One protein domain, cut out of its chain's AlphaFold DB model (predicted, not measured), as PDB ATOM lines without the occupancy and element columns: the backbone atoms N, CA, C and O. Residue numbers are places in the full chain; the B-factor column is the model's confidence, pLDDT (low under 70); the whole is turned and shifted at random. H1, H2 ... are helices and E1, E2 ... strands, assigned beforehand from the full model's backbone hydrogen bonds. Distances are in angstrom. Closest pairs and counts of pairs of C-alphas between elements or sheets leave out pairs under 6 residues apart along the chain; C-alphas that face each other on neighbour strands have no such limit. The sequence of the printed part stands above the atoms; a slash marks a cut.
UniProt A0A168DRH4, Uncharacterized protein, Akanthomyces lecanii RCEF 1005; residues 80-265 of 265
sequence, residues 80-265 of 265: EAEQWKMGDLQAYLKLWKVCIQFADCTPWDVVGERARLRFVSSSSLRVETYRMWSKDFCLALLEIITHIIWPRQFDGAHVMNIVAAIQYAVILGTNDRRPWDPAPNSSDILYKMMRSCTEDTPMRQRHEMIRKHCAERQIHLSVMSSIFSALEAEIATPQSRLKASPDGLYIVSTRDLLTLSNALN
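This is residues 80 to 265 of the 265 residues of an uncharacterized protein of Akanthomyces lecanii RCEF 1005 (UniProt A0A168DRH4). One long helix, H5, runs through the middle, with a small ribbon of two strands, E1 and E2, beside it and other helices packed round it. On one side, H9 crosses H5 and begins a row of three helices side by side, H9, H4 and H2; on the other side H6 and H7 make a crossed pair at one far end of the longest axis, while H8 packs on H5 and little H1 sits apart at the opposite end. The printed part has 186 residues, with nine named helices and two named strands in the order H1, H2, H3, E1, H4, H5, H6, H7, H8, E2, H9. The sheet has the order E1, E2 and is parallel; the class is mostly helix. The whole is compact, with a radius of gyration of the C-alphas of 16.7 A and spans of 56 by 38 by 28 A.

Look first for the sheet: E1 is residues 117 to 119, from C-alpha 117 at (11.668, -19.294, 24.055), and E2 is residues 250 to 252, from C-alpha 250 at (13.654, -15.205, 25.504). Then find the longest helix, H5, residues 157 to 174, which covers 25.5 A. H8 is residues 223 to 234, 17.0 A long, and H9 is residues 254 to 264, 15.6 A long. H4, residues 135 to 146, measures 16.6 A, and H2, residues 89 to 103, measures 20.5 A. H7, residues 203 to 216, is 20.1 A long and H6, residues 189 to 196, is 10.6 A long. Two short helices remain: H3, residues 107 to 110, and H1, residues 80 to 84, where the printed part begins with C-alpha 80 at (-1.656, -29.676, 37.560).

Begin at the sheet, where E1 and E2 are parallel, at 38 degrees between their directions; N 118 and O 250 are 2.9 A apart, and so are N 252 and O 118, both within hydrogen-bond range. E1, H4 to H8 and E2 form a strand-helix-strand unit, two parallel neighbour strands with helices between. The closest C-alphas of H5 and E2, those of Val 170 and Val 252, are 6.4 A apart. H5 is the hub, touching four helices. It touches H8 at a shallow tilt of 25 degrees, the same way, closest at the C-alphas of Ala 169 and Leu 231, 6.5 A. It touches H9 with residues 165 to 173 alone, at a steep tilt of 64 degrees, closest at the C-alphas of Ala 169 and Asp 256, 6.0 A. It touches H3 too, with the C-alphas of Val 110 and Val 163 closest at 5.6 A. H5 and H7 only just touch, with 3 pairs of C-alphas within 8 A, and only at their ends, where Leu 172 and Met 203 have the closest C-alphas, 6.9 A apart. Going outward, H9 touches H4 at a shallow tilt of 28 degrees, the C-alphas of Phe 137 and Thr 254 closest at 4.8 A. H4 touches H2 at a shallow tilt of 16 degrees, the C-alphas of Leu 95 and Leu 142 closest at 5.7 A. H6 and H7 touch at a steep tilt of 51 degrees, the C-alphas of Met 193 and Ile 210 closest at 6.9 A. H1 touches no helix. Every O i to N i+4 pair is within hydrogen-bond range in H1, H2 and H4 to H9; H3 is too short for such a pair.

The two C-alphas farthest apart, those of Glu 82 and Glu 216, are 56.8 A from each other. The printed part has no cut and ends at residue 265, the chain's last. Look for long links at residues 120 to 134, 175 to 188 and 235 to 249. The mean pLDDT of the printed part is 88.3; residues 82 to 87 and 121 to 131 are under 70.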
ATOM      1  N   GLU A  80      -1.895 -30.967  38.206       71.12
ATOM      2  CA  GLU A  80      -1.656 -29.676  37.560       71.12
ATOM      3  C   GLU A  80      -2.788 -29.214  36.633       71.12
ATOM      4  O   GLU A  80      -2.730 -28.091  36.135       71.12
ATOM      5  N   ALA A  81      -3.822 -30.026  36.394       71.69
ATOM      6  CA  ALA A  81      -4.819 -29.818  35.338       71.69
ATOM      7  C   ALA A  81      -5.462 -28.420  35.370       71.69
ATOM      8  O   ALA A  81      -5.728 -27.818  34.327       71.69
ATOM      9  N   GLU A  82      -5.667 -27.859  36.564       69.88
ATOM     10  CA  GLU A  82      -6.227 -26.516  36.729       69.88
ATOM     11  C   GLU A  82      -5.314 -25.394  36.205       69.88
ATOM     12  O   GLU A  82      -5.813 -24.359  35.758       69.88
ATOM     13  N   GLN A  83      -3.995 -25.607  36.203       65.69
ATOM     14  CA  GLN A  83      -2.981 -24.686  35.669       65.69
ATOM     15  C   GLN A  83      -2.867 -24.769  34.137       65.69
ATOM     16  O   GLN A  83      -2.342 -23.855  33.492       65.69
ATOM     17  N   TRP A  84      -3.396 -25.847  33.550       67.56
ATOM     18  CA  TRP A  84      -3.364 -26.151  32.119       67.56
ATOM     19  C   TRP A  84      -4.713 -25.901  31.419       67.56
ATOM     20  O   TRP A  84      -4.952 -26.403  30.318       67.56
ATOM     21  N   LYS A  85      -5.606 -25.092  32.012       66.94
ATOM     22  CA  LYS A  85      -6.881 -24.713  31.380       66.94
ATOM     23  C   LYS A  85      -6.636 -24.010  30.041       66.94
ATOM     24  O   LYS A  85      -6.084 -22.914  29.969       66.94
ATOM     25  N   MET A  86      -7.074 -24.660  28.968       66.94
ATOM     26  CA  MET A  86      -7.002 -24.129  27.610       66.94
ATOM     27  C   MET A  86      -8.143 -23.147  27.362       66.94
ATOM     28  O   MET A  86      -9.309 -23.516  27.471       66.94
ATOM     29  N   GLY A  87      -7.809 -21.916  26.969       68.81
ATOM     30  CA  GLY A  87      -8.818 -20.921  26.592       68.81
ATOM     31  C   GLY A  87      -9.571 -21.286  25.305       68.81
ATOM     32  O   GLY A  87     -10.786 -21.141  25.244       68.81
ATOM     33  N   ASP A  88      -8.866 -21.790  24.286       81.62
ATOM     34  CA  ASP A  88      -9.456 -22.216  23.008       81.62
ATOM     35  C   ASP A  88      -8.802 -23.525  22.530       81.62
ATOM     36  O   ASP A  88      -7.753 -23.528  21.878       81.62
ATOM     37  N   LEU A  89      -9.435 -24.654  22.868       82.81
ATOM     38  CA  LEU A  89      -8.972 -25.992  22.492       82.81
ATOM     39  C   LEU A  89      -8.868 -26.164  20.967       82.81
ATOM     40  O   LEU A  89      -7.962 -26.842  20.485       82.81
ATOM     41  N   GLN A  90      -9.767 -25.552  20.191       87.25
ATOM     42  CA  GLN A  90      -9.787 -25.722  18.735       87.25
ATOM     43  C   GLN A  90      -8.604 -25.019  18.074       87.25
ATOM     44  O   GLN A  90      -7.952 -25.602  17.205       87.25
ATOM     45  N   ALA A  91      -8.284 -23.797  18.510       87.69
ATOM     46  CA  ALA A  91      -7.104 -23.080  18.032       87.69
ATOM     47  C   ALA A  91      -5.813 -23.855  18.342       87.69
ATOM     48  O   ALA A  91      -4.954 -24.003  17.472       87.69
ATOM     49  N   TYR A  92      -5.713 -24.409  19.551       88.44
ATOM     50  CA  TYR A  92      -4.550 -25.183  19.973       88.44
ATOM     51  C   TYR A  92      -4.402 -26.492  19.179       88.44
ATOM     52  O   TYR A  92      -3.340 -26.761  18.621       88.44
ATOM     53  N   LEU A  93      -5.477 -27.275  19.025       88.25
ATOM     54  CA  LEU A  93      -5.463 -28.498  18.212       88.25
ATOM     55  C   LEU A  93      -5.117 -28.220  16.745       88.25
ATOM     56  O   LEU A  93      -4.412 -29.010  16.115       88.25
ATOM     57  N   LYS A  94      -5.604 -27.105  16.188       92.06
ATOM     58  CA  LYS A  94      -5.263 -26.687  14.823       92.06
ATOM     59  C   LYS A  94      -3.768 -26.398  14.693       92.06
ATOM     60  O   LYS A  94      -3.152 -26.885  13.747       92.06
ATOM     61  N   LEU A  95      -3.198 -25.656  15.641       93.06
ATOM     62  CA  LEU A  95      -1.766 -25.364  15.683       93.06
ATOM     63  C   LEU A  95      -0.939 -26.650  15.749       93.06
ATOM     64  O   LEU A  95      -0.062 -26.842  14.917       93.06
ATOM     65  N   TRP A  96      -1.275 -27.573  16.654       92.06
ATOM     66  CA  TRP A  96      -0.612 -28.878  16.748       92.06
ATOM     67  C   TRP A  96      -0.631 -29.652  15.434       92.06
ATOM     68  O   TRP A  96       0.417 -30.101  14.968       92.06
ATOM     69  N   LYS A  97      -1.808 -29.779  14.811       90.81
ATOM     70  CA  LYS A  97      -1.948 -30.458  13.515       90.81
ATOM     71  C   LYS A  97      -1.050 -29.825  12.458       90.81
ATOM     72  O   LYS A  97      -0.404 -30.547  11.707       90.81
ATOM     73  N   VAL A  98      -0.996 -28.498  12.410       90.06
ATOM     74  CA  VAL A  98      -0.228 -27.771  11.397       90.06
ATOM     75  C   VAL A  98       1.272 -27.849  11.650       90.06
ATOM     76  O   VAL A  98       2.001 -28.091  10.693       90.06
ATOM     77  N   CYS A  99       1.748 -27.750  12.894       88.31
ATOM     78  CA  CYS A  99       3.164 -27.969  13.206       88.31
ATOM     79  C   CYS A  99       3.626 -29.354  12.735       88.31
ATOM     80  O   CYS A  99       4.625 -29.462  12.026       88.31
ATOM     81  N   ILE A 100       2.845 -30.399  13.034       86.88
ATOM     82  CA  ILE A 100       3.163 -31.773  12.622       86.88
ATOM     83  C   ILE A 100       3.141 -31.896  11.091       86.88
ATOM     84  O   ILE A 100       4.050 -32.469  10.503       86.88
ATOM     85  N   GLN A 101       2.126 -31.337  10.425       86.06
ATOM     86  CA  GLN A 101       1.957 -31.473   8.973       86.06
ATOM     87  C   GLN A 101       2.957 -30.650   8.148       86.06
ATOM     88  O   GLN A 101       3.411 -31.114   7.104       86.06
ATOM     89  N   PHE A 102       3.268 -29.420   8.566       84.50
ATOM     90  CA  PHE A 102       4.046 -28.468   7.762       84.50
ATOM     91  C   PHE A 102       5.509 -28.362   8.172       84.50
ATOM     92  O   PHE A 102       6.345 -28.021   7.324       84.50
ATOM     93  N   ALA A 103       5.809 -28.607   9.446       82.25
ATOM     94  CA  ALA A 103       7.124 -28.373  10.028       82.25
ATOM     95  C   ALA A 103       7.751 -29.623  10.653       82.25
ATOM     96  O   ALA A 103       8.915 -29.552  11.032       82.25
ATOM     97  N   ASP A 104       7.023 -30.746  10.699       84.38
ATOM     98  CA  ASP A 104       7.475 -31.975  11.352       84.38
ATOM     99  C   ASP A 104       7.957 -31.728  12.791       84.38
ATOM    100  O   ASP A 104       9.047 -32.109  13.216       84.38
ATOM    101  N   CYS A 105       7.159 -30.976  13.542       86.44
ATOM    102  CA  CYS A 105       7.489 -30.657  14.917       86.44
ATOM    103  C   CYS A 105       6.235 -30.482  15.757       86.44
ATOM    104  O   CYS A 105       5.115 -30.354  15.253       86.44
ATOM    105  N   THR A 106       6.420 -30.445  17.068       90.12
ATOM    106  CA  THR A 106       5.389 -29.963  17.975       90.12
ATOM    107  C   THR A 106       5.475 -28.442  18.072       90.12
ATOM    108  O   THR A 106       6.526 -27.850  17.808       90.12
ATOM    109  N   PRO A 107       4.399 -27.758  18.484       90.00
ATOM    110  CA  PRO A 107       4.489 -26.329  18.742       90.00
ATOM    111  C   PRO A 107       5.546 -25.975  19.807       90.00
ATOM    112  O   PRO A 107       6.139 -24.901  19.741       90.00
ATOM    113  N   TRP A 108       5.831 -26.880  20.752       88.50
ATOM    114  CA  TRP A 108       6.844 -26.694  21.800       88.50
ATOM    115  C   TRP A 108       8.284 -26.731  21.283       88.50
ATOM    116  O   TRP A 108       9.171 -26.148  21.902       88.50
ATOM    117  N   ASP A 109       8.522 -27.369  20.136       88.25
ATOM    118  CA  ASP A 109       9.822 -27.310  19.463       88.25
ATOM    119  C   ASP A 109      10.075 -25.926  18.840       88.25
ATOM    120  O   ASP A 109      11.223 -25.552  18.616       88.25
ATOM    121  N   VAL A 110       9.007 -25.154  18.591       93.06
ATOM    122  CA  VAL A 110       9.075 -23.779  18.077       93.06
ATOM    123  C   VAL A 110       9.097 -22.763  19.219       93.06
ATOM    124  O   VAL A 110       9.919 -21.851  19.234       93.06
ATOM    125  N   VAL A 111       8.196 -22.909  20.190       91.88
ATOM    126  CA  VAL A 111       8.105 -22.043  21.369       91.88
ATOM    127  C   VAL A 111       8.199 -22.913  22.613       91.88
ATOM    128  O   VAL A 111       7.205 -23.388  23.151       91.88
ATOM    129  N   GLY A 112       9.421 -23.117  23.077       89.19
ATOM    130  CA  GLY A 112       9.712 -23.877  24.282       89.19
ATOM    131  C   GLY A 112      11.160 -23.690  24.704       89.19
ATOM    132  O   GLY A 112      11.953 -23.034  24.024       89.19
ATOM    133  N   GLU A 113      11.528 -24.288  25.831       85.25
ATOM    134  CA  GLU A 113      12.842 -24.061  26.439       85.25
ATOM    135  C   GLU A 113      13.994 -24.547  25.550       85.25
ATOM    136  O   GLU A 113      15.035 -23.894  25.486       85.25
ATOM    137  N   ARG A 114      13.775 -25.600  24.746       82.44
ATOM    138  CA  ARG A 114      14.733 -26.061  23.720       82.44
ATOM    139  C   ARG A 114      14.995 -25.004  22.651       82.44
ATOM    140  O   ARG A 114      16.130 -24.815  22.224       82.44
ATOM    141  N   ALA A 115      13.949 -24.286  22.260       89.12
ATOM    142  CA  ALA A 115      14.031 -23.138  21.369       89.12
ATOM    143  C   ALA A 115      14.488 -21.865  22.104       89.12
ATOM    144  O   ALA A 115      14.480 -20.785  21.523       89.12
ATOM    145  N   ARG A 116      14.867 -21.962  23.387       92.50
ATOM    146  CA  ARG A 116      15.183 -20.845  24.285       92.50
ATOM    147  C   ARG A 116      14.079 -19.785  24.335       92.50
ATOM    148  O   ARG A 116      14.373 -18.615  24.564       92.50
ATOM    149  N   LEU A 117      12.828 -20.179  24.113       92.69
ATOM    150  CA  LEU A 117      11.668 -19.294  24.055       92.69
ATOM    151  C   LEU A 117      10.656 -19.693  25.126       92.69
ATOM    152  O   LEU A 117      10.370 -20.871  25.320       92.69
ATOM    153  N   ARG A 118      10.076 -18.704  25.801       90.44
ATOM    154  CA  ARG A 118       8.991 -18.922  26.755       90.44
ATOM    155  C   ARG A 118       7.875 -17.924  26.519       90.44
ATOM    156  O   ARG A 118       8.108 -16.718  26.527       90.44
ATOM    157  N   PHE A 119       6.660 -18.429  26.352       87.62
ATOM    158  CA  PHE A 119       5.477 -17.581  26.336       87.62
ATOM    159  C   PHE A 119       5.168 -17.067  27.743       87.62
ATOM    160  O   PHE A 119       5.131 -17.844  28.696       87.62
ATOM    161  N   VAL A 120       4.906 -15.766  27.862       76.56
ATOM    162  CA  VAL A 120       4.350 -15.169  29.083       76.56
ATOM    163  C   VAL A 120       3.085 -14.411  28.710       76.56
ATOM    164  O   VAL A 120       3.116 -13.502  27.879       76.56
ATOM    165  N   SER A 121       1.965 -14.776  29.336       68.69
ATOM    166  CA  SER A 121       0.716 -14.036  29.165       68.69
ATOM    167  C   SER A 121       0.859 -12.636  29.767       68.69
ATOM    168  O   SER A 121       1.218 -12.485  30.935       68.69
ATOM    169  N   SER A 122       0.557 -11.600  28.984       57.16
ATOM    170  CA  SER A 122       0.642 -10.195  29.407       57.16
ATOM    171  C   SER A 122      -0.397  -9.803  30.469       57.16
ATOM    172  O   SER A 122      -0.323  -8.716  31.040       57.16
ATOM    173  N   SER A 123      -1.365 -10.673  30.766       52.16
ATOM    174  CA  SER A 123      -2.467 -10.426  31.699       52.16
ATOM    175  C   SER A 123      -2.089 -10.687  33.164       52.16
ATOM    176  O   SER A 123      -2.784 -11.410  33.872       52.16
ATOM    177  N   SER A 124      -1.010 -10.082  33.662       44.09
ATOM    178  CA  SER A 124      -0.554 -10.227  35.054       44.09
ATOM    179  C   SER A 124      -1.277  -9.307  36.057       44.09
ATOM    180  O   SER A 124      -0.670  -8.834  37.014       44.09
ATOM    181  N   LEU A 125      -2.573  -9.033  35.862       42.09
ATOM    182  CA  LEU A 125      -3.407  -8.345  36.868       42.09
ATOM    183  C   LEU A 125      -4.334  -9.294  37.639       42.09
ATOM    184  O   LEU A 125      -4.951  -8.881  38.619       42.09
ATOM    185  N   ARG A 126      -4.435 -10.563  37.233       41.00
ATOM    186  CA  ARG A 126      -5.157 -11.597  37.978       41.00
ATOM    187  C   ARG A 126      -4.297 -12.848  38.052       41.00
ATOM    188  O   ARG A 126      -3.547 -13.139  37.130       41.00
ATOM    189  N   VAL A 127      -4.392 -13.529  39.187       42.28
ATOM    190  CA  VAL A 127      -3.609 -14.693  39.634       42.28
ATOM    191  C   VAL A 127      -3.971 -15.946  38.821       42.28
ATOM    192  O   VAL A 127      -4.257 -17.005  39.358       42.28
ATOM    193  N   GLU A 128      -4.014 -15.828  37.501       44.34
ATOM    194  CA  GLU A 128      -4.292 -16.937  36.604       44.34
ATOM    195  C   GLU A 128      -3.027 -17.200  35.787       44.34
ATOM    196  O   GLU A 128      -2.836 -16.733  34.665       44.34
ATOM    197  N   THR A 129      -2.116 -17.926  36.435       49.38
ATOM    198  CA  THR A 129      -0.897 -18.532  35.890       49.38
ATOM    199  C   THR A 129      -1.246 -19.659  34.918       49.38
ATOM    200  O   THR A 129      -0.861 -20.808  35.125       49.38
ATOM    201  N   TYR A 130      -2.013 -19.372  33.867       53.38
ATOM    202  CA  TYR A 130      -2.222 -20.370  32.824       53.38
ATOM    203  C   TYR A 130      -0.920 -20.555  32.054       53.38
ATOM    204  O   TYR A 130      -0.389 -19.613  31.466       53.38
ATOM    205  N   ARG A 131      -0.418 -21.793  32.048       65.69
ATOM    206  CA  ARG A 131       0.763 -22.195  31.265       65.69
ATOM    207  C   ARG A 131       0.452 -22.334  29.766       65.69
ATOM    208  O   ARG A 131       1.356 -22.551  28.961       65.69
ATOM    209  N   MET A 132      -0.822 -22.198  29.389       76.25
ATOM    210  CA  MET A 132      -1.323 -22.345  28.024       76.25
ATOM    211  C   MET A 132      -1.276 -21.042  27.227       76.25
ATOM    212  O   MET A 132      -1.447 -19.945  27.755       76.25
ATOM    213  N   TRP A 133      -1.092 -21.177  25.916       86.00
ATOM    214  CA  TRP A 133      -1.077 -20.047  24.994       86.00
ATOM    215  C   TRP A 133      -2.476 -19.495  24.739       86.00
ATOM    216  O   TRP A 133      -3.458 -20.239  24.656       86.00
ATOM    217  N   SER A 134      -2.563 -18.174  24.580       86.81
ATOM    218  CA  SER A 134      -3.807 -17.526  24.172       86.81
ATOM    219  C   SER A 134      -4.183 -17.923  22.742       86.81
ATOM    220  O   SER A 134      -3.331 -18.285  21.928       86.81
ATOM    221  N   LYS A 135      -5.473 -17.810  22.408       89.38
ATOM    222  CA  LYS A 135      -5.965 -18.021  21.041       89.38
ATOM    223  C   LYS A 135      -5.180 -17.192  20.021       89.38
ATOM    224  O   LYS A 135      -4.747 -17.731  19.008       89.38
ATOM    225  N   ASP A 136      -4.971 -15.912  20.311       91.19
ATOM    226  CA  ASP A 136      -4.282 -14.989  19.405       91.19
ATOM    227  C   ASP A 136      -2.813 -15.370  19.223       91.19
ATOM    228  O   ASP A 136      -2.291 -15.298  18.115       91.19
ATOM    229  N   PHE A 137      -2.157 -15.849  20.287       92.88
ATOM    230  CA  PHE A 137      -0.809 -16.403  20.179       92.88
ATOM    231  C   PHE A 137      -0.785 -17.623  19.253       92.88
ATOM    232  O   PHE A 137       0.047 -17.693  18.352       92.88
ATOM    233  N   CYS A 138      -1.727 -18.557  19.427       93.75
ATOM    234  CA  CYS A 138      -1.826 -19.743  18.578       93.75
ATOM    235  C   CYS A 138      -2.073 -19.392  17.106       93.75
ATOM    236  O   CYS A 138      -1.476 -20.009  16.228       93.75
ATOM    237  N   LEU A 139      -2.945 -18.420  16.828       94.12
ATOM    238  CA  LEU A 139      -3.249 -17.983  15.464       94.12
ATOM    239  C   LEU A 139      -2.066 -17.259  14.812       94.12
ATOM    240  O   LEU A 139      -1.754 -17.554  13.662       94.12
ATOM    241  N   ALA A 140      -1.374 -16.384  15.544       95.94
ATOM    242  CA  ALA A 140      -0.177 -15.715  15.037       95.94
ATOM    243  C   ALA A 140       0.953 -16.721  14.755       95.94
ATOM    244  O   ALA A 140       1.595 -16.666  13.708       95.94
ATOM    245  N   LEU A 141       1.167 -17.691  15.651       96.12
ATOM    246  CA  LEU A 141       2.173 -18.732  15.435       96.12
ATOM    247  C   LEU A 141       1.817 -19.629  14.243       96.12
ATOM    248  O   LEU A 141       2.698 -20.024  13.484       96.12
ATOM    249  N   LEU A 142       0.531 -19.933  14.064       95.75
ATOM    250  CA  LEU A 142       0.041 -20.696  12.922       95.75
ATOM    251  C   LEU A 142       0.395 -20.008  11.595       95.75
ATOM    252  O   LEU A 142       0.904 -20.668  10.692       95.75
ATOM    253  N   GLU A 143       0.149 -18.701  11.493       95.81
ATOM    254  CA  GLU A 143       0.457 -17.904  10.300       95.81
ATOM    255  C   GLU A 143       1.949 -17.974   9.961       95.81
ATOM    256  O   GLU A 143       2.310 -18.380   8.854       95.81
ATOM    257  N   ILE A 144       2.805 -17.724  10.959       96.69
ATOM    258  CA  ILE A 144       4.263 -17.834  10.848       96.69
ATOM    259  C   ILE A 144       4.657 -19.223  10.345       96.69
ATOM    260  O   ILE A 144       5.343 -19.320   9.337       96.69
ATOM    261  N   ILE A 145       4.217 -20.306  10.994       94.25
ATOM    262  CA  ILE A 145       4.636 -21.680  10.651       94.25
ATOM    263  C   ILE A 145       4.259 -22.065   9.216       94.25
ATOM    264  O   ILE A 145       4.984 -22.812   8.556       94.25
ATOM    265  N   THR A 146       3.128 -21.566   8.719       94.12
ATOM    266  CA  THR A 146       2.656 -21.871   7.361       94.12
ATOM    267  C   THR A 146       3.267 -20.993   6.272       94.12
ATOM    268  O   THR A 146       3.026 -21.247   5.091       94.12
ATOM    269  N   HIS A 147       4.061 -19.982   6.634       94.69
ATOM    270  CA  HIS A 147       4.600 -19.037   5.666       94.69
ATOM    271  C   HIS A 147       5.587 -19.705   4.690       94.69
ATOM    272  O   HIS A 147       6.434 -20.513   5.064       94.69
ATOM    273  N   ILE A 148       5.506 -19.358   3.404       92.44
ATOM    274  CA  ILE A 148       6.267 -20.043   2.338       92.44
ATOM    275  C   ILE A 148       7.752 -19.667   2.287       92.44
ATOM    276  O   ILE A 148       8.538 -20.322   1.607       92.44
ATOM    277  N   ILE A 149       8.135 -18.596   2.981       93.50
ATOM    278  CA  ILE A 149       9.476 -18.005   2.892       93.50
ATOM    279  C   ILE A 149      10.562 -18.851   3.561       93.50
ATOM    280  O   ILE A 149      11.748 -18.630   3.316       93.50
ATOM    281  N   TRP A 150      10.179 -19.795   4.423       93.00
ATOM    282  CA  TRP A 150      11.137 -20.517   5.243       93.00
ATOM    283  C   TRP A 150      11.963 -21.505   4.421       93.00
ATOM    284  O   TRP A 150      11.412 -22.442   3.831       93.00
ATOM    285  N   PRO A 151      13.300 -21.368   4.418       84.88
ATOM    286  CA  PRO A 151      14.158 -22.310   3.717       84.88
ATOM    287  C   PRO A 151      14.041 -23.727   4.297       84.88
ATOM    288  O   PRO A 151      14.135 -23.925   5.509       84.88
ATOM    289  N   ARG A 152      13.911 -24.727   3.414       84.06
ATOM    290  CA  ARG A 152      13.829 -26.167   3.747       84.06
ATOM    291  C   ARG A 152      15.078 -26.944   3.319       84.06
ATOM    292  O   ARG A 152      14.993 -28.071   2.852       84.06
ATOM    293  N   GLN A 153      16.240 -26.298   3.399       74.69
ATOM    294  CA  GLN A 153      17.487 -26.774   2.784       74.69
ATOM    295  C   GLN A 153      18.000 -28.109   3.356       74.69
ATOM    296  O   GLN A 153      18.739 -28.809   2.671       74.69
ATOM    297  N   PHE A 154      17.619 -28.451   4.588       74.12
ATOM    298  CA  PHE A 154      17.916 -29.724   5.246       74.12
ATOM    299  C   PHE A 154      16.827 -30.058   6.281       74.12
ATOM    300  O   PHE A 154      16.009 -29.199   6.629       74.12
ATOM    301  N   ASP A 155      16.823 -31.295   6.778       71.94
ATOM    302  CA  ASP A 155      15.858 -31.771   7.776       71.94
ATOM    303  C   ASP A 155      15.912 -30.911   9.051       71.94
ATOM    304  O   ASP A 155      16.972 -30.687   9.631       71.94
ATOM    305  N   GLY A 156      14.765 -30.380   9.479       77.31
ATOM    306  CA  GLY A 156      14.671 -29.484  10.640       77.31
ATOM    307  C   GLY A 156      15.073 -28.023  10.384       77.31
ATOM    308  O   GLY A 156      14.798 -27.171  11.232       77.31
ATOM    309  N   ALA A 157      15.626 -27.681   9.209       82.12
ATOM    310  CA  ALA A 157      15.980 -26.296   8.865       82.12
ATOM    311  C   ALA A 157      14.781 -25.347   8.973       82.12
ATOM    312  O   ALA A 157      14.921 -24.209   9.412       82.12
ATOM    313  N   HIS A 158      13.595 -25.838   8.608       86.00
ATOM    314  CA  HIS A 158      12.352 -25.078   8.656       86.00
ATOM    315  C   HIS A 158      12.068 -24.545  10.070       86.00
ATOM    316  O   HIS A 158      11.950 -23.336  10.263       86.00
ATOM    317  N   VAL A 159      12.039 -25.437  11.062       91.06
ATOM    318  CA  VAL A 159      11.778 -25.096  12.468       91.06
ATOM    319  C   VAL A 159      12.869 -24.189  13.016       91.06
ATOM    320  O   VAL A 159      12.566 -23.176  13.638       91.06
ATOM    321  N   MET A 160      14.137 -24.501  12.734       92.62
ATOM    322  CA  MET A 160      15.267 -23.689  13.189       92.62
ATOM    323  C   MET A 160      15.190 -22.248  12.678       92.62
ATOM    324  O   MET A 160      15.412 -21.313  13.442       92.62
ATOM    325  N   ASN A 161      14.835 -22.058  11.405       94.94
ATOM    326  CA  ASN A 161      14.688 -20.735  10.802       94.94
ATOM    327  C   ASN A 161      13.535 -19.942  11.441       94.94
ATOM    328  O   ASN A 161      13.700 -18.755  11.730       94.94
ATOM    329  N   ILE A 162      12.405 -20.604  11.726       96.19
ATOM    330  CA  ILE A 162      11.273 -19.996  12.444       96.19
ATOM    331  C   ILE A 162      11.699 -19.578  13.857       96.19
ATOM    332  O   ILE A 162      11.505 -18.427  14.244       96.19
ATOM    333  N   VAL A 163      12.328 -20.484  14.614       96.62
ATOM    334  CA  VAL A 163      12.826 -20.210  15.973       96.62
ATOM    335  C   VAL A 163      13.791 -19.028  15.965       96.62
ATOM    336  O   VAL A 163      13.634 -18.106  16.763       96.62
ATOM    337  N   ALA A 164      14.749 -19.013  15.037       97.12
ATOM    338  CA  ALA A 164      15.710 -17.925  14.908       97.12
ATOM    339  C   ALA A 164      15.023 -16.585  14.605       97.12
ATOM    340  O   ALA A 164      15.409 -15.570  15.180       97.12
ATOM    341  N   ALA A 165      13.991 -16.561  13.756       97.94
ATOM    342  CA  ALA A 165      13.224 -15.347  13.473       97.94
ATOM    343  C   ALA A 165      12.453 -14.838  14.701       97.94
ATOM    344  O   ALA A 165      12.509 -13.643  15.000       97.94
ATOM    345  N   ILE A 166      11.794 -15.729  15.449       98.12
ATOM    346  CA  ILE A 166      11.073 -15.360  16.678       98.12
ATOM    347  C   ILE A 166      12.056 -14.841  17.737       98.12
ATOM    348  O   ILE A 166      11.832 -13.785  18.329       98.12
ATOM    349  N   GLN A 167      13.179 -15.537  17.951       97.56
ATOM    350  CA  GLN A 167      14.240 -15.076  18.849       97.56
ATOM    351  C   GLN A 167      14.764 -13.701  18.430       97.56
ATOM    352  O   GLN A 167      14.920 -12.827  19.281       97.56
ATOM    353  N   TYR A 168      15.005 -13.485  17.133       98.19
ATOM    354  CA  TYR A 168      15.491 -12.206  16.622       98.19
ATOM    355  C   TYR A 168      14.510 -11.066  16.901       98.19
ATOM    356  O   TYR A 168      14.929 -10.007  17.367       98.19
ATOM    357  N   ALA A 169      13.207 -11.295  16.705       98.00
ATOM    358  CA  ALA A 169      12.170 -10.322  17.038       98.00
ATOM    359  C   ALA A 169      12.225  -9.923  18.527       98.00
ATOM    360  O   ALA A 169      12.290  -8.734  18.850       98.00
ATOM    361  N   VAL A 170      12.317 -10.903  19.436       97.19
ATOM    362  CA  VAL A 170      12.444 -10.646  20.883       97.19
ATOM    363  C   VAL A 170      13.749  -9.910  21.212       97.19
ATOM    364  O   VAL A 170      13.746  -8.952  21.990       97.19
ATOM    365  N   ILE A 171      14.874 -10.310  20.613       97.12
ATOM    366  CA  ILE A 171      16.183  -9.665  20.803       97.12
ATOM    367  C   ILE A 171      16.121  -8.187  20.399       97.12
ATOM    368  O   ILE A 171      16.583  -7.324  21.149       97.12
ATOM    369  N   LEU A 172      15.511  -7.877  19.250       97.56
ATOM    370  CA  LEU A 172      15.330  -6.503  18.785       97.56
ATOM    371  C   LEU A 172      14.414  -5.696  19.711       97.56
ATOM    372  O   LEU A 172      14.740  -4.550  20.025       97.56
ATOM    373  N   GLY A 173      13.298  -6.280  20.156       96.12
ATOM    374  CA  GLY A 173      12.326  -5.617  21.028       96.12
ATOM    375  C   GLY A 173      12.848  -5.351  22.442       96.12
ATOM    376  O   GLY A 173      12.418  -4.405  23.097       96.12
ATOM    377  N   THR A 174      13.816  -6.144  22.904       95.44
ATOM    378  CA  THR A 174      14.409  -6.035  24.250       95.44
ATOM    379  C   THR A 174      15.788  -5.373  24.272       95.44
ATOM    380  O   THR A 174      16.326  -5.113  25.354       95.44
ATOM    381  N   ASN A 175      16.355  -5.082  23.095       96.06
ATOM    382  CA  ASN A 175      17.754  -4.684  22.917       96.06
ATOM    383  C   ASN A 175      18.720  -5.651  23.627       96.06
ATOM    384  O   ASN A 175      19.652  -5.227  24.319       96.06
ATOM    385  N   ASP A 176      18.468  -6.958  23.512       94.38
ATOM    386  CA  ASP A 176      19.359  -7.966  24.077       94.38
ATOM    387  C   ASP A 176      20.674  -8.020  23.284       94.38
ATOM    388  O   ASP A 176      20.702  -7.963  22.054       94.38
ATOM    389  N   ARG A 177      21.784  -8.116  24.014       94.44
ATOM    390  CA  ARG A 177      23.154  -8.083  23.483       94.44
ATOM    391  C   ARG A 177      23.965  -9.307  23.884       94.44
ATOM    392  O   ARG A 177      25.173  -9.355  23.664       94.44
ATOM    393  N   ARG A 178      23.334 -10.313  24.492       92.62
ATOM    394  CA  ARG A 178      24.027 -11.572  24.795       92.62
ATOM    395  C   ARG A 178      24.570 -12.207  23.510       92.62
ATOM    396  O   ARG A 178      23.988 -12.001  22.441       92.62
ATOM    397  N   PRO A 179      25.653 -12.996  23.598       92.81
ATOM    398  CA  PRO A 179      26.019 -13.903  22.523       92.81
ATOM    399  C   PRO A 179      24.805 -14.735  22.112       92.81
ATOM    400  O   PRO A 179      24.075 -15.259  22.964       92.81
ATOM    401  N   TRP A 180      24.568 -14.813  20.809       94.12
ATOM    402  CA  TRP A 180      23.404 -15.478  20.248       94.12
ATOM    403  C   TRP A 180      23.849 -16.499  19.215       94.12
ATOM    404  O   TRP A 180      24.622 -16.191  18.309       94.12
ATOM    405  N   ASP A 181      23.343 -17.714  19.374       92.38
ATOM    406  CA  ASP A 181      23.541 -18.800  18.432       92.38
ATOM    407  C   ASP A 181      22.175 -19.223  17.877       92.38
ATOM    408  O   ASP A 181      21.502 -20.053  18.493       92.38
ATOM    409  N   PRO A 182      21.723 -18.621  16.758       87.69
ATOM    410  CA  PRO A 182      20.408 -18.911  16.183       87.69
ATOM    411  C   PRO A 182      20.241 -20.367  15.744       87.69
ATOM    412  O   PRO A 182      19.120 -20.842  15.596       87.69
ATOM    413  N   ALA A 183      21.348 -21.056  15.456       87.44
ATOM    414  CA  ALA A 183      21.329 -22.342  14.778       87.44
ATOM    415  C   ALA A 183      22.690 -23.054  14.905       87.44
ATOM    416  O   ALA A 183      23.444 -23.068  13.924       87.44
ATOM    417  N   PRO A 184      23.015 -23.661  16.064       80.75
ATOM    418  CA  PRO A 184      24.372 -24.120  16.401       80.75
ATOM    419  C   PRO A 184      25.045 -24.992  15.341       80.75
ATOM    420  O   PRO A 184      26.212 -24.799  15.003       80.75
ATOM    421  N   ASN A 185      24.271 -25.886  14.726       82.44
ATOM    422  CA  ASN A 185      24.768 -26.851  13.745       82.44
ATOM    423  C   ASN A 185      24.602 -26.395  12.287       82.44
ATOM    424  O   ASN A 185      24.955 -27.129  11.367       82.44
ATOM    425  N   SER A 186      24.057 -25.199  12.046       86.12
ATOM    426  CA  SER A 186      23.828 -24.729  10.683       86.12
ATOM    427  C   SER A 186      25.125 -24.280  10.013       86.12
ATOM    428  O   SER A 186      25.941 -23.544  10.584       86.12
ATOM    429  N   SER A 187      25.281 -24.695   8.755       87.75
ATOM    430  CA  SER A 187      26.361 -24.266   7.874       87.75
ATOM    431  C   SER A 187      26.127 -22.893   7.236       87.75
ATOM    432  O   SER A 187      27.054 -22.401   6.584       87.75
ATOM    433  N   ASP A 188      24.938 -22.305   7.415       91.62
ATOM    434  CA  ASP A 188      24.554 -20.996   6.880       91.62
ATOM    435  C   ASP A 188      25.554 -19.912   7.315       91.62
ATOM    436  O   ASP A 188      25.923 -19.798   8.490       91.62
ATOM    437  N   ILE A 189      26.029 -19.134   6.342       94.25
ATOM    438  CA  ILE A 189      27.067 -18.130   6.557       94.25
ATOM    439  C   ILE A 189      26.598 -16.992   7.466       94.25
ATOM    440  O   ILE A 189      27.382 -16.540   8.299       94.25
ATOM    441  N   LEU A 190      25.321 -16.596   7.388       95.31
ATOM    442  CA  LEU A 190      24.729 -15.599   8.278       95.31
ATOM    443  C   LEU A 190      24.837 -16.079   9.725       95.31
ATOM    444  O   LEU A 190      25.352 -15.362  10.579       95.31
ATOM    445  N   TYR A 191      24.406 -17.310   9.998       94.88
ATOM    446  CA  TYR A 191      24.411 -17.866  11.352       94.88
ATOM    447  C   TYR A 191      25.823 -18.068  11.901       94.88
ATOM    448  O   TYR A 191      26.077 -17.746  13.062       94.88
ATOM    449  N   LYS A 192      26.769 -18.512  11.066       94.56
ATOM    450  CA  LYS A 192      28.190 -18.589  11.445       94.56
ATOM    451  C   LYS A 192      28.761 -17.231  11.836       94.56
ATOM    452  O   LYS A 192      29.473 -17.133  12.834       94.56
ATOM    453  N   MET A 193      28.462 -16.192  11.062       95.12
ATOM    454  CA  MET A 193      28.936 -14.845  11.362       95.12
ATOM    455  C   MET A 193      28.267 -14.279  12.619       95.12
ATOM    456  O   MET A 193      28.976 -13.776  13.485       95.12
ATOM    457  N   MET A 194      26.951 -14.460  12.792       94.56
ATOM    458  CA  MET A 194      26.229 -14.033  14.003       94.56
ATOM    459  C   MET A 194      26.793 -14.684  15.273       94.56
ATOM    460  O   MET A 194      27.044 -13.980  16.250       94.56
ATOM    461  N   ARG A 195      27.087 -15.994  15.238       93.25
ATOM    462  CA  ARG A 195      27.768 -16.705  16.338       93.25
ATOM    463  C   ARG A 195      29.135 -16.121  16.682       93.25
ATOM    464  O   ARG A 195      29.548 -16.144  17.837       93.25
ATOM    465  N   SER A 196      29.858 -15.657  15.668       90.94
ATOM    466  CA  SER A 196      31.227 -15.162  15.822       90.94
ATOM    467  C   SER A 196      31.261 -13.752  16.429       90.94
ATOM    468  O   SER A 196      32.278 -13.341  16.986       90.94
ATOM    469  N   CYS A 197      30.146 -13.017  16.370       86.81
ATOM    470  CA  CYS A 197      29.995 -11.701  16.980       86.81
ATOM    471  C   CYS A 197      29.689 -11.815  18.484       86.81
ATOM    472  O   CYS A 197      28.531 -11.877  18.906       86.81
ATOM    473  N   THR A 198      30.746 -11.802  19.297       84.81
ATOM    474  CA  THR A 198      30.673 -11.899  20.769       84.81
ATOM    475  C   THR A 198      30.699 -10.547  21.490       84.81
ATOM    476  O   THR A 198      30.475 -10.494  22.697       84.81
ATOM    477  N   GLU A 199      30.948  -9.458  20.762       84.56
ATOM    478  CA  GLU A 199      31.003  -8.090  21.289       84.56
ATOM    479  C   GLU A 199      29.663  -7.652  21.893       84.56
ATOM    480  O   GLU A 199      28.616  -8.034  21.386       84.56
ATOM    481  N   ASP A 200      29.664  -6.787  22.914       89.06
ATOM    482  CA  ASP A 200      28.446  -6.241  23.549       89.06
ATOM    483  C   ASP A 200      27.767  -5.133  22.709       89.06
ATOM    484  O   ASP A 200      27.472  -4.023  23.163       89.06
ATOM    485  N   THR A 201      27.532  -5.421  21.432       91.88
ATOM    486  CA  THR A 201      26.881  -4.523  20.472       91.88
ATOM    487  C   THR A 201      25.409  -4.900  20.275       91.88
ATOM    488  O   THR A 201      25.066  -6.081  20.370       91.88
ATOM    489  N   PRO A 202      24.500  -3.943  20.012       95.06
ATOM    490  CA  PRO A 202      23.123  -4.249  19.629       95.06
ATOM    491  C   PRO A 202      23.056  -5.221  18.450       95.06
ATOM    492  O   PRO A 202      23.770  -5.051  17.461       95.06
ATOM    493  N   MET A 203      22.156  -6.205  18.515       96.06
ATOM    494  CA  MET A 203      22.084  -7.260  17.499       96.06
ATOM    495  C   MET A 203      21.832  -6.720  16.079       96.06
ATOM    496  O   MET A 203      22.453  -7.183  15.127       96.06
ATOM    497  N   ARG A 204      21.015  -5.667  15.955       96.62
ATOM    498  CA  ARG A 204      20.811  -4.923  14.700       96.62
ATOM    499  C   ARG A 204      22.131  -4.458  14.078       96.62
ATOM    500  O   ARG A 204      22.346  -4.633  12.886       96.62
ATOM    501  N   GLN A 205      23.021  -3.881  14.888       96.38
ATOM    502  CA  GLN A 205      24.315  -3.385  14.407       96.38
ATOM    503  C   GLN A 205      25.216  -4.543  13.970       96.38
ATOM    504  O   GLN A 205      25.871  -4.444  12.937       96.38
ATOM    505  N   ARG A 206      25.198  -5.672  14.695       96.00
ATOM    506  CA  ARG A 206      25.926  -6.886  14.286       96.00
ATOM    507  C   ARG A 206      25.456  -7.378  12.922       96.00
ATOM    508  O   ARG A 206      26.278  -7.620  12.041       96.00
ATOM    509  N   HIS A 207      24.143  -7.481  12.725       97.38
ATOM    510  CA  HIS A 207      23.586  -7.917  11.450       97.38
ATOM    511  C   HIS A 207      23.897  -6.930  10.313       97.38
ATOM    512  O   HIS A 207      24.284  -7.358   9.228       97.38
ATOM    513  N   GLU A 208      23.817  -5.619  10.553       97.00
ATOM    514  CA  GLU A 208      24.219  -4.594   9.581       97.00
ATOM    515  C   GLU A 208      25.697  -4.725   9.174       97.00
ATOM    516  O   GLU A 208      26.015  -4.727   7.982       97.00
ATOM    517  N   MET A 209      26.599  -4.910  10.144       96.38
ATOM    518  CA  MET A 209      28.024  -5.136   9.884       96.38
ATOM    519  C   MET A 209      28.258  -6.395   9.043       96.38
ATOM    520  O   MET A 209      29.065  -6.369   8.113       96.38
ATOM    521  N   ILE A 210      27.530  -7.478   9.327       96.88
ATOM    522  CA  ILE A 210      27.591  -8.720   8.546       96.88
ATOM    523  C   ILE A 210      27.115  -8.484   7.115       96.88
ATOM    524  O   ILE A 210      27.816  -8.857   6.176       96.88
ATOM    525  N   ARG A 211      25.970  -7.813   6.927       97.62
ATOM    526  CA  ARG A 211      25.452  -7.472   5.593       97.62
ATOM    527  C   ARG A 211      26.459  -6.654   4.793       97.62
ATOM    528  O   ARG A 211      26.727  -6.989   3.641       97.62
ATOM    529  N   LYS A 212      27.065  -5.637   5.409       97.50
ATOM    530  CA  LYS A 212      28.100  -4.810   4.775       97.50
ATOM    531  C   LYS A 212      29.328  -5.636   4.385       97.50
ATOM    532  O   LYS A 212      29.757  -5.578   3.237       97.50
ATOM    533  N   HIS A 213      29.844  -6.452   5.304       96.62
ATOM    534  CA  HIS A 213      30.994  -7.319   5.050       96.62
ATOM    535  C   HIS A 213      30.743  -8.303   3.899       96.62
ATOM    536  O   HIS A 213      31.596  -8.498   3.033       96.62
ATOM    537  N   CYS A 214      29.563  -8.925   3.874       97.00
ATOM    538  CA  CYS A 214      29.181  -9.845   2.813       97.00
ATOM    539  C   CYS A 214      29.010  -9.130   1.471       97.00
ATOM    540  O   CYS A 214      29.485  -9.646   0.462       97.00
ATOM    541  N   ALA A 215      28.422  -7.929   1.453       97.12
ATOM    542  CA  ALA A 215      28.295  -7.124   0.240       97.12
ATOM    543  C   ALA A 215      29.667  -6.745  -0.350       97.12
ATOM    544  O   ALA A 215      29.889  -6.927  -1.545       97.12
ATOM    545  N   GLU A 216      30.613  -6.300   0.485       97.75
ATOM    546  CA  GLU A 216      31.987  -5.963   0.072       97.75
ATOM    547  C   GLU A 216      32.737  -7.161  -0.528       97.75
ATOM    548  O   GLU A 216      33.581  -6.998  -1.409       97.75
ATOM    549  N   ARG A 217      32.418  -8.376  -0.070       97.00
ATOM    550  CA  ARG A 217      33.049  -9.628  -0.513       97.00
ATOM    551  C   ARG A 217      32.231 -10.425  -1.525       97.00
ATOM    552  O   ARG A 217      32.622 -11.542  -1.848       97.00
ATOM    553  N   GLN A 218      31.111  -9.880  -2.004       96.56
ATOM    554  CA  GLN A 218      30.183 -10.566  -2.915       96.56
ATOM    555  C   GLN A 218      29.704 -11.932  -2.383       96.56
ATOM    556  O   GLN A 218      29.482 -12.880  -3.133       96.56
ATOM    557  N   ILE A 219      29.543 -12.043  -1.065       97.00
ATOM    558  CA  ILE A 219      29.003 -13.227  -0.403       97.00
ATOM    559  C   ILE A 219      27.480 -13.103  -0.377       97.00
ATOM    560  O   ILE A 219      26.934 -12.167   0.207       97.00
ATOM    561  N   HIS A 220      26.785 -14.072  -0.968       95.12
ATOM    562  CA  HIS A 220      25.328 -14.133  -0.911       95.12
ATOM    563  C   HIS A 220      24.854 -14.613   0.464       95.12
ATOM    564  O   HIS A 220      25.206 -15.706   0.910       95.12
ATOM    565  N   LEU A 221      24.042 -13.789   1.127       95.00
ATOM    566  CA  LEU A 221      23.353 -14.150   2.363       95.00
ATOM    567  C   LEU A 221      22.056 -14.906   2.059       95.00
ATOM    568  O   LEU A 221      21.460 -14.741   0.994       95.00
ATOM    569  N   SER A 222      21.616 -15.739   3.002       94.44
ATOM    570  CA  SER A 222      20.357 -16.469   2.877       94.44
ATOM    571  C   SER A 222      19.141 -15.559   3.069       94.44
ATOM    572  O   SER A 222      19.244 -14.431   3.557       94.44
ATOM    573  N   VAL A 223      17.959 -16.088   2.730       95.25
ATOM    574  CA  VAL A 223      16.653 -15.421   2.908       95.25
ATOM    575  C   VAL A 223      16.446 -14.929   4.345       95.25
ATOM    576  O   VAL A 223      15.797 -13.908   4.562       95.25
ATOM    577  N   MET A 224      17.064 -15.590   5.326       96.50
ATOM    578  CA  MET A 224      17.004 -15.182   6.728       96.50
ATOM    579  C   MET A 224      17.568 -13.778   6.965       96.50
ATOM    580  O   MET A 224      17.037 -13.056   7.803       96.50
ATOM    581  N   SER A 225      18.576 -13.339   6.202       97.38
ATOM    582  CA  SER A 225      19.092 -11.966   6.316       97.38
ATOM    583  C   SER A 225      18.060 -10.933   5.858       97.38
ATOM    584  O   SER A 225      17.937  -9.864   6.462       97.38
ATOM    585  N   SER A 226      17.265 -11.256   4.835       97.06
ATOM    586  CA  SER A 226      16.161 -10.400   4.395       97.06
ATOM    587  C   SER A 226      15.063 -10.323   5.454       97.06
ATOM    588  O   SER A 226      14.629  -9.224   5.783       97.06
ATOM    589  N   ILE A 227      14.685 -11.457   6.057       97.50
ATOM    590  CA  ILE A 227      13.694 -11.504   7.149       97.50
ATOM    591  C   ILE A 227      14.168 -10.677   8.350       97.50
ATOM    592  O   ILE A 227      13.415  -9.876   8.896       97.50
ATOM    593  N   PHE A 228      15.438 -10.811   8.743       98.00
ATOM    594  CA  PHE A 228      16.014 -10.013   9.828       98.00
ATOM    595  C   PHE A 228      16.021  -8.518   9.497       98.00
ATOM    596  O   PHE A 228      15.728  -7.700  10.363       98.00
ATOM    597  N   SER A 229      16.289  -8.152   8.241       98.12
ATOM    598  CA  SER A 229      16.230  -6.755   7.795       98.12
ATOM    599  C   SER A 229      14.798  -6.200   7.823       98.12
ATOM    600  O   SER A 229      14.602  -5.045   8.193       98.12
ATOM    601  N   ALA A 230      13.796  -7.010   7.472       98.06
ATOM    602  CA  ALA A 230      12.388  -6.623   7.556       98.06
ATOM    603  C   ALA A 230      11.948  -6.422   9.017       98.06
ATOM    604  O   ALA A 230      11.376  -5.390   9.359       98.06
ATOM    605  N   LEU A 231      12.328  -7.333   9.919       98.25
ATOM    606  CA  LEU A 231      12.100  -7.180  11.362       98.25
ATOM    607  C   LEU A 231      12.753  -5.913  11.937       98.25
ATOM    608  O   LEU A 231      12.183  -5.255  12.805       98.25
ATOM    609  N   GLU A 232      13.949  -5.554  11.466       97.94
ATOM    610  CA  GLU A 232      14.620  -4.312  11.864       97.94
ATOM    611  C   GLU A 232      13.823  -3.065  11.466       97.94
ATOM    612  O   GLU A 232      13.854  -2.074  12.200       97.94
ATOM    613  N   ALA A 233      13.118  -3.095  10.335       97.25
ATOM    614  CA  ALA A 233      12.259  -1.993   9.909       97.25
ATOM    615  C   ALA A 233      10.989  -1.886  10.771       97.25
ATOM    616  O   ALA A 233      10.580  -0.778  11.111       97.25
ATOM    617  N   GLU A 234      10.416  -3.022  11.178       97.19
ATOM    618  CA  GLU A 234       9.172  -3.082  11.956       97.19
ATOM    619  C   GLU A 234       9.362  -2.818  13.462       97.19
ATOM    620  O   GLU A 234       8.484  -2.270  14.135       97.19
ATOM    621  N   ILE A 235      10.509  -3.205  14.031       96.75
ATOM    622  CA  ILE A 235      10.742  -3.137  15.479       96.75
ATOM    623  C   ILE A 235      11.574  -1.907  15.833       96.75
ATOM    624  O   ILE A 235      12.754  -1.817  15.502       96.75
ATOM    625  N   ALA A 236      11.006  -0.991  16.617       94.00
ATOM    626  CA  ALA A 236      11.768   0.083  17.248       94.00
ATOM    627  C   ALA A 236      12.578  -0.462  18.439       94.00
ATOM    628  O   ALA A 236      12.028  -0.733  19.506       94.00
ATOM    629  N   THR A 237      13.892  -0.625  18.262       92.56
ATOM    630  CA  THR A 237      14.782  -1.131  19.318       92.56
ATOM    631  C   THR A 237      14.948  -0.091  20.439       92.56
ATOM    632  O   THR A 237      15.373   1.033  20.159       92.56
ATOM    633  N   PRO A 238      14.670  -0.436  21.711       92.19
ATOM    634  CA  PRO A 238      14.877   0.474  22.836       92.19
ATOM    635  C   PRO A 238      16.347   0.878  23.006       92.19
ATOM    636  O   PRO A 238      17.255   0.090  22.750       92.19
ATOM    637  N   GLN A 239      16.604   2.092  23.504       87.31
ATOM    638  CA  GLN A 239      17.977   2.533  23.800       87.31
ATOM    639  C   GLN A 239      18.582   1.768  24.982       87.31
ATOM    640  O   GLN A 239      19.741   1.351  24.931       87.31
ATOM    641  N   SER A 240      17.793   1.563  26.038       89.31
ATOM    642  CA  SER A 240      18.182   0.777  27.204       89.31
ATOM    643  C   SER A 240      17.922  -0.710  26.979       89.31
ATOM    644  O   SER A 240      16.997  -1.110  26.275       89.31
ATOM    645  N   ARG A 241      18.759  -1.543  27.595       89.38
ATOM    646  CA  ARG A 241      18.572  -2.992  27.608       89.38
ATOM    647  C   ARG A 241      17.479  -3.356  28.609       89.38
ATOM    648  O   ARG A 241      17.567  -2.965  29.775       89.38
ATOM    649  N   LEU A 242      16.486  -4.129  28.177       87.56
ATOM    650  CA  LEU A 242      15.523  -4.726  29.102       87.56
ATOM    651  C   LEU A 242      16.174  -5.894  29.852       87.56
ATOM    652  O   LEU A 242      17.049  -6.588  29.328       87.56
ATOM    653  N   LYS A 243      15.773  -6.096  31.112       83.12
ATOM    654  CA  LYS A 243      16.340  -7.153  31.954       83.12
ATOM    655  C   LYS A 243      16.014  -8.515  31.335       83.12
ATOM    656  O   LYS A 243      14.846  -8.848  31.161       83.12
ATOM    657  N   ALA A 244      17.051  -9.282  31.010       84.06
ATOM    658  CA  ALA A 244      16.889 -10.645  30.521       84.06
ATOM    659  C   ALA A 244      16.246 -11.534  31.598       84.06
ATOM    660  O   ALA A 244      16.404 -11.282  32.798       84.06
ATOM    661  N   SER A 245      15.556 -12.588  31.157       82.06
ATOM    662  CA  SER A 245      15.042 -13.620  32.057       82.06
ATOM    663  C   SER A 245      16.197 -14.246  32.859       82.06
ATOM    664  O   SER A 245      17.272 -14.458  32.284       82.06
ATOM    665  N   PRO A 246      16.027 -14.530  34.166       81.44
ATOM    666  CA  PRO A 246      17.089 -15.083  35.012       81.44
ATOM    667  C   PRO A 246      17.605 -16.453  34.541       81.44
ATOM    668  O   PRO A 246      18.780 -16.748  34.721       81.44
ATOM    669  N   ASP A 247      16.762 -17.246  33.884       83.88
ATOM    670  CA  ASP A 247      17.109 -18.535  33.259       83.88
ATOM    671  C   ASP A 247      17.698 -18.401  31.846       83.88
ATOM    672  O   ASP A 247      18.025 -19.380  31.179       83.88
ATOM    673  N   GLY A 248      17.833 -17.172  31.357       87.06
ATOM    674  CA  GLY A 248      18.417 -16.883  30.064       87.06
ATOM    675  C   GLY A 248      17.517 -17.151  28.854       87.06
ATOM    676  O   GLY A 248      18.010 -16.991  27.728       87.06
ATOM    677  N   LEU A 249      16.237 -17.471  29.052       90.69
ATOM    678  CA  LEU A 249      15.253 -17.644  27.982       90.69
ATOM    679  C   LEU A 249      14.760 -16.301  27.422       90.69
ATOM    680  O   LEU A 249      14.784 -15.262  28.090       90.69
ATOM    681  N   TYR A 250      14.310 -16.323  26.171       93.56
ATOM    682  CA  TYR A 250      13.654 -15.205  25.504       93.56
ATOM    683  C   TYR A 250      12.153 -15.255  25.790       93.56
ATOM    684  O   TYR A 250      11.480 -16.236  25.472       93.56
ATOM    685  N   ILE A 251      11.628 -14.194  26.398       92.94
ATOM    686  CA  ILE A 251      10.198 -14.085  26.678       92.94
ATOM    687  C   ILE A 251       9.493 -13.618  25.409       92.94
ATOM    688  O   ILE A 251       9.718 -12.494  24.967       92.94
ATOM    689  N   VAL A 252       8.667 -14.486  24.833       93.38
ATOM    690  CA  VAL A 252       7.899 -14.201  23.619       93.38
ATOM    691  C   VAL A 252       6.456 -13.863  23.971       93.38
ATOM    692  O   VAL A 252       5.806 -14.538  24.772       93.38
ATOM    693  N   SER A 253       5.944 -12.810  23.350       92.62
ATOM    694  CA  SER A 253       4.561 -12.364  23.456       92.62
ATOM    695  C   SER A 253       3.830 -12.522  22.123       92.62
ATOM    696  O   SER A 253       4.439 -12.679  21.065       92.62
ATOM    697  N   THR A 254       2.498 -12.416  22.144       93.19
ATOM    698  CA  THR A 254       1.695 -12.365  20.909       93.19
ATOM    699  C   THR A 254       2.115 -11.204  20.008       93.19
ATOM    700  O   THR A 254       2.093 -11.341  18.790       93.19
ATOM    701  N   ARG A 255       2.547 -10.073  20.587       93.94
ATOM    702  CA  ARG A 255       3.014  -8.913  19.819       93.94
ATOM    703  C   ARG A 255       4.237  -9.254  18.975       93.94
ATOM    704  O   ARG A 255       4.270  -8.864  17.817       93.94
ATOM    705  N   ASP A 256       5.200  -9.985  19.532       95.44
ATOM    706  CA  ASP A 256       6.423 -10.354  18.810       95.44
ATOM    707  C   ASP A 256       6.099 -11.223  17.588       95.44
ATOM    708  O   ASP A 256       6.650 -11.008  16.510       95.44
ATOM    709  N   LEU A 257       5.143 -12.150  17.733       96.75
ATOM    710  CA  LEU A 257       4.672 -12.983  16.626       96.75
ATOM    711  C   LEU A 257       3.934 -12.165  15.560       96.75
ATOM    712  O   LEU A 257       4.195 -12.334  14.377       96.75
ATOM    713  N   LEU A 258       3.048 -11.250  15.961       96.25
ATOM    714  CA  LEU A 258       2.342 -10.385  15.010       96.25
ATOM    715  C   LEU A 258       3.308  -9.475  14.245       96.25
ATOM    716  O   LEU A 258       3.168  -9.305  13.038       96.25
ATOM    717  N   THR A 259       4.315  -8.922  14.922       97.00
ATOM    718  CA  THR A 259       5.347  -8.116  14.265       97.00
ATOM    719  C   THR A 259       6.180  -8.945  13.293       97.00
ATOM    720  O   THR A 259       6.464  -8.473  12.195       97.00
ATOM    721  N   LEU A 260       6.526 -10.185  13.652       97.81
ATOM    722  CA  LEU A 260       7.159 -11.098  12.708       97.81
ATOM    723  C   LEU A 260       6.251 -11.361  11.507       97.81
ATOM    724  O   LEU A 260       6.712 -11.196  10.390       97.81
ATOM    725  N   SER A 261       4.974 -11.685  11.715       96.81
ATOM    726  CA  SER A 261       4.028 -11.918  10.617       96.81
ATOM    727  C   SER A 261       3.947 -10.733   9.655       96.81
ATOM    728  O   SER A 261       4.021 -10.913   8.443       96.81
ATOM    729  N   ASN A 262       3.891  -9.508  10.185       96.00
ATOM    730  CA  ASN A 262       3.913  -8.295   9.370       96.00
ATOM    731  C   ASN A 262       5.197  -8.176   8.541       96.00
ATOM    732  O   ASN A 262       5.120  -7.839   7.368       96.00
ATOM    733  N   ALA A 263       6.355  -8.498   9.125       95.88
ATOM    734  CA  ALA A 263       7.645  -8.458   8.438       95.88
ATOM    735  C   ALA A 263       7.815  -9.537   7.347       95.88
ATOM    736  O   ALA A 263       8.780  -9.476   6.585       95.88
ATOM    737  N   LEU A 264       6.939 -10.548   7.294       94.62
ATOM    738  CA  LEU A 264       6.974 -11.597   6.269       94.62
ATOM    739  C   LEU A 264       6.156 -11.256   5.011       94.62
ATOM    740  O   LEU A 264       6.351 -11.927   3.994       94.62
ATOM    741  N   ASN A 265       5.280 -10.247   5.085       88.19
ATOM    742  CA  ASN A 265       4.440  -9.766   3.979       88.19
ATOM    743  C   ASN A 265       5.166  -8.734   3.106       88.19
ATOM    744  O   ASN A 265       4.908  -8.736   1.880       88.19
TER     745      ASN A 265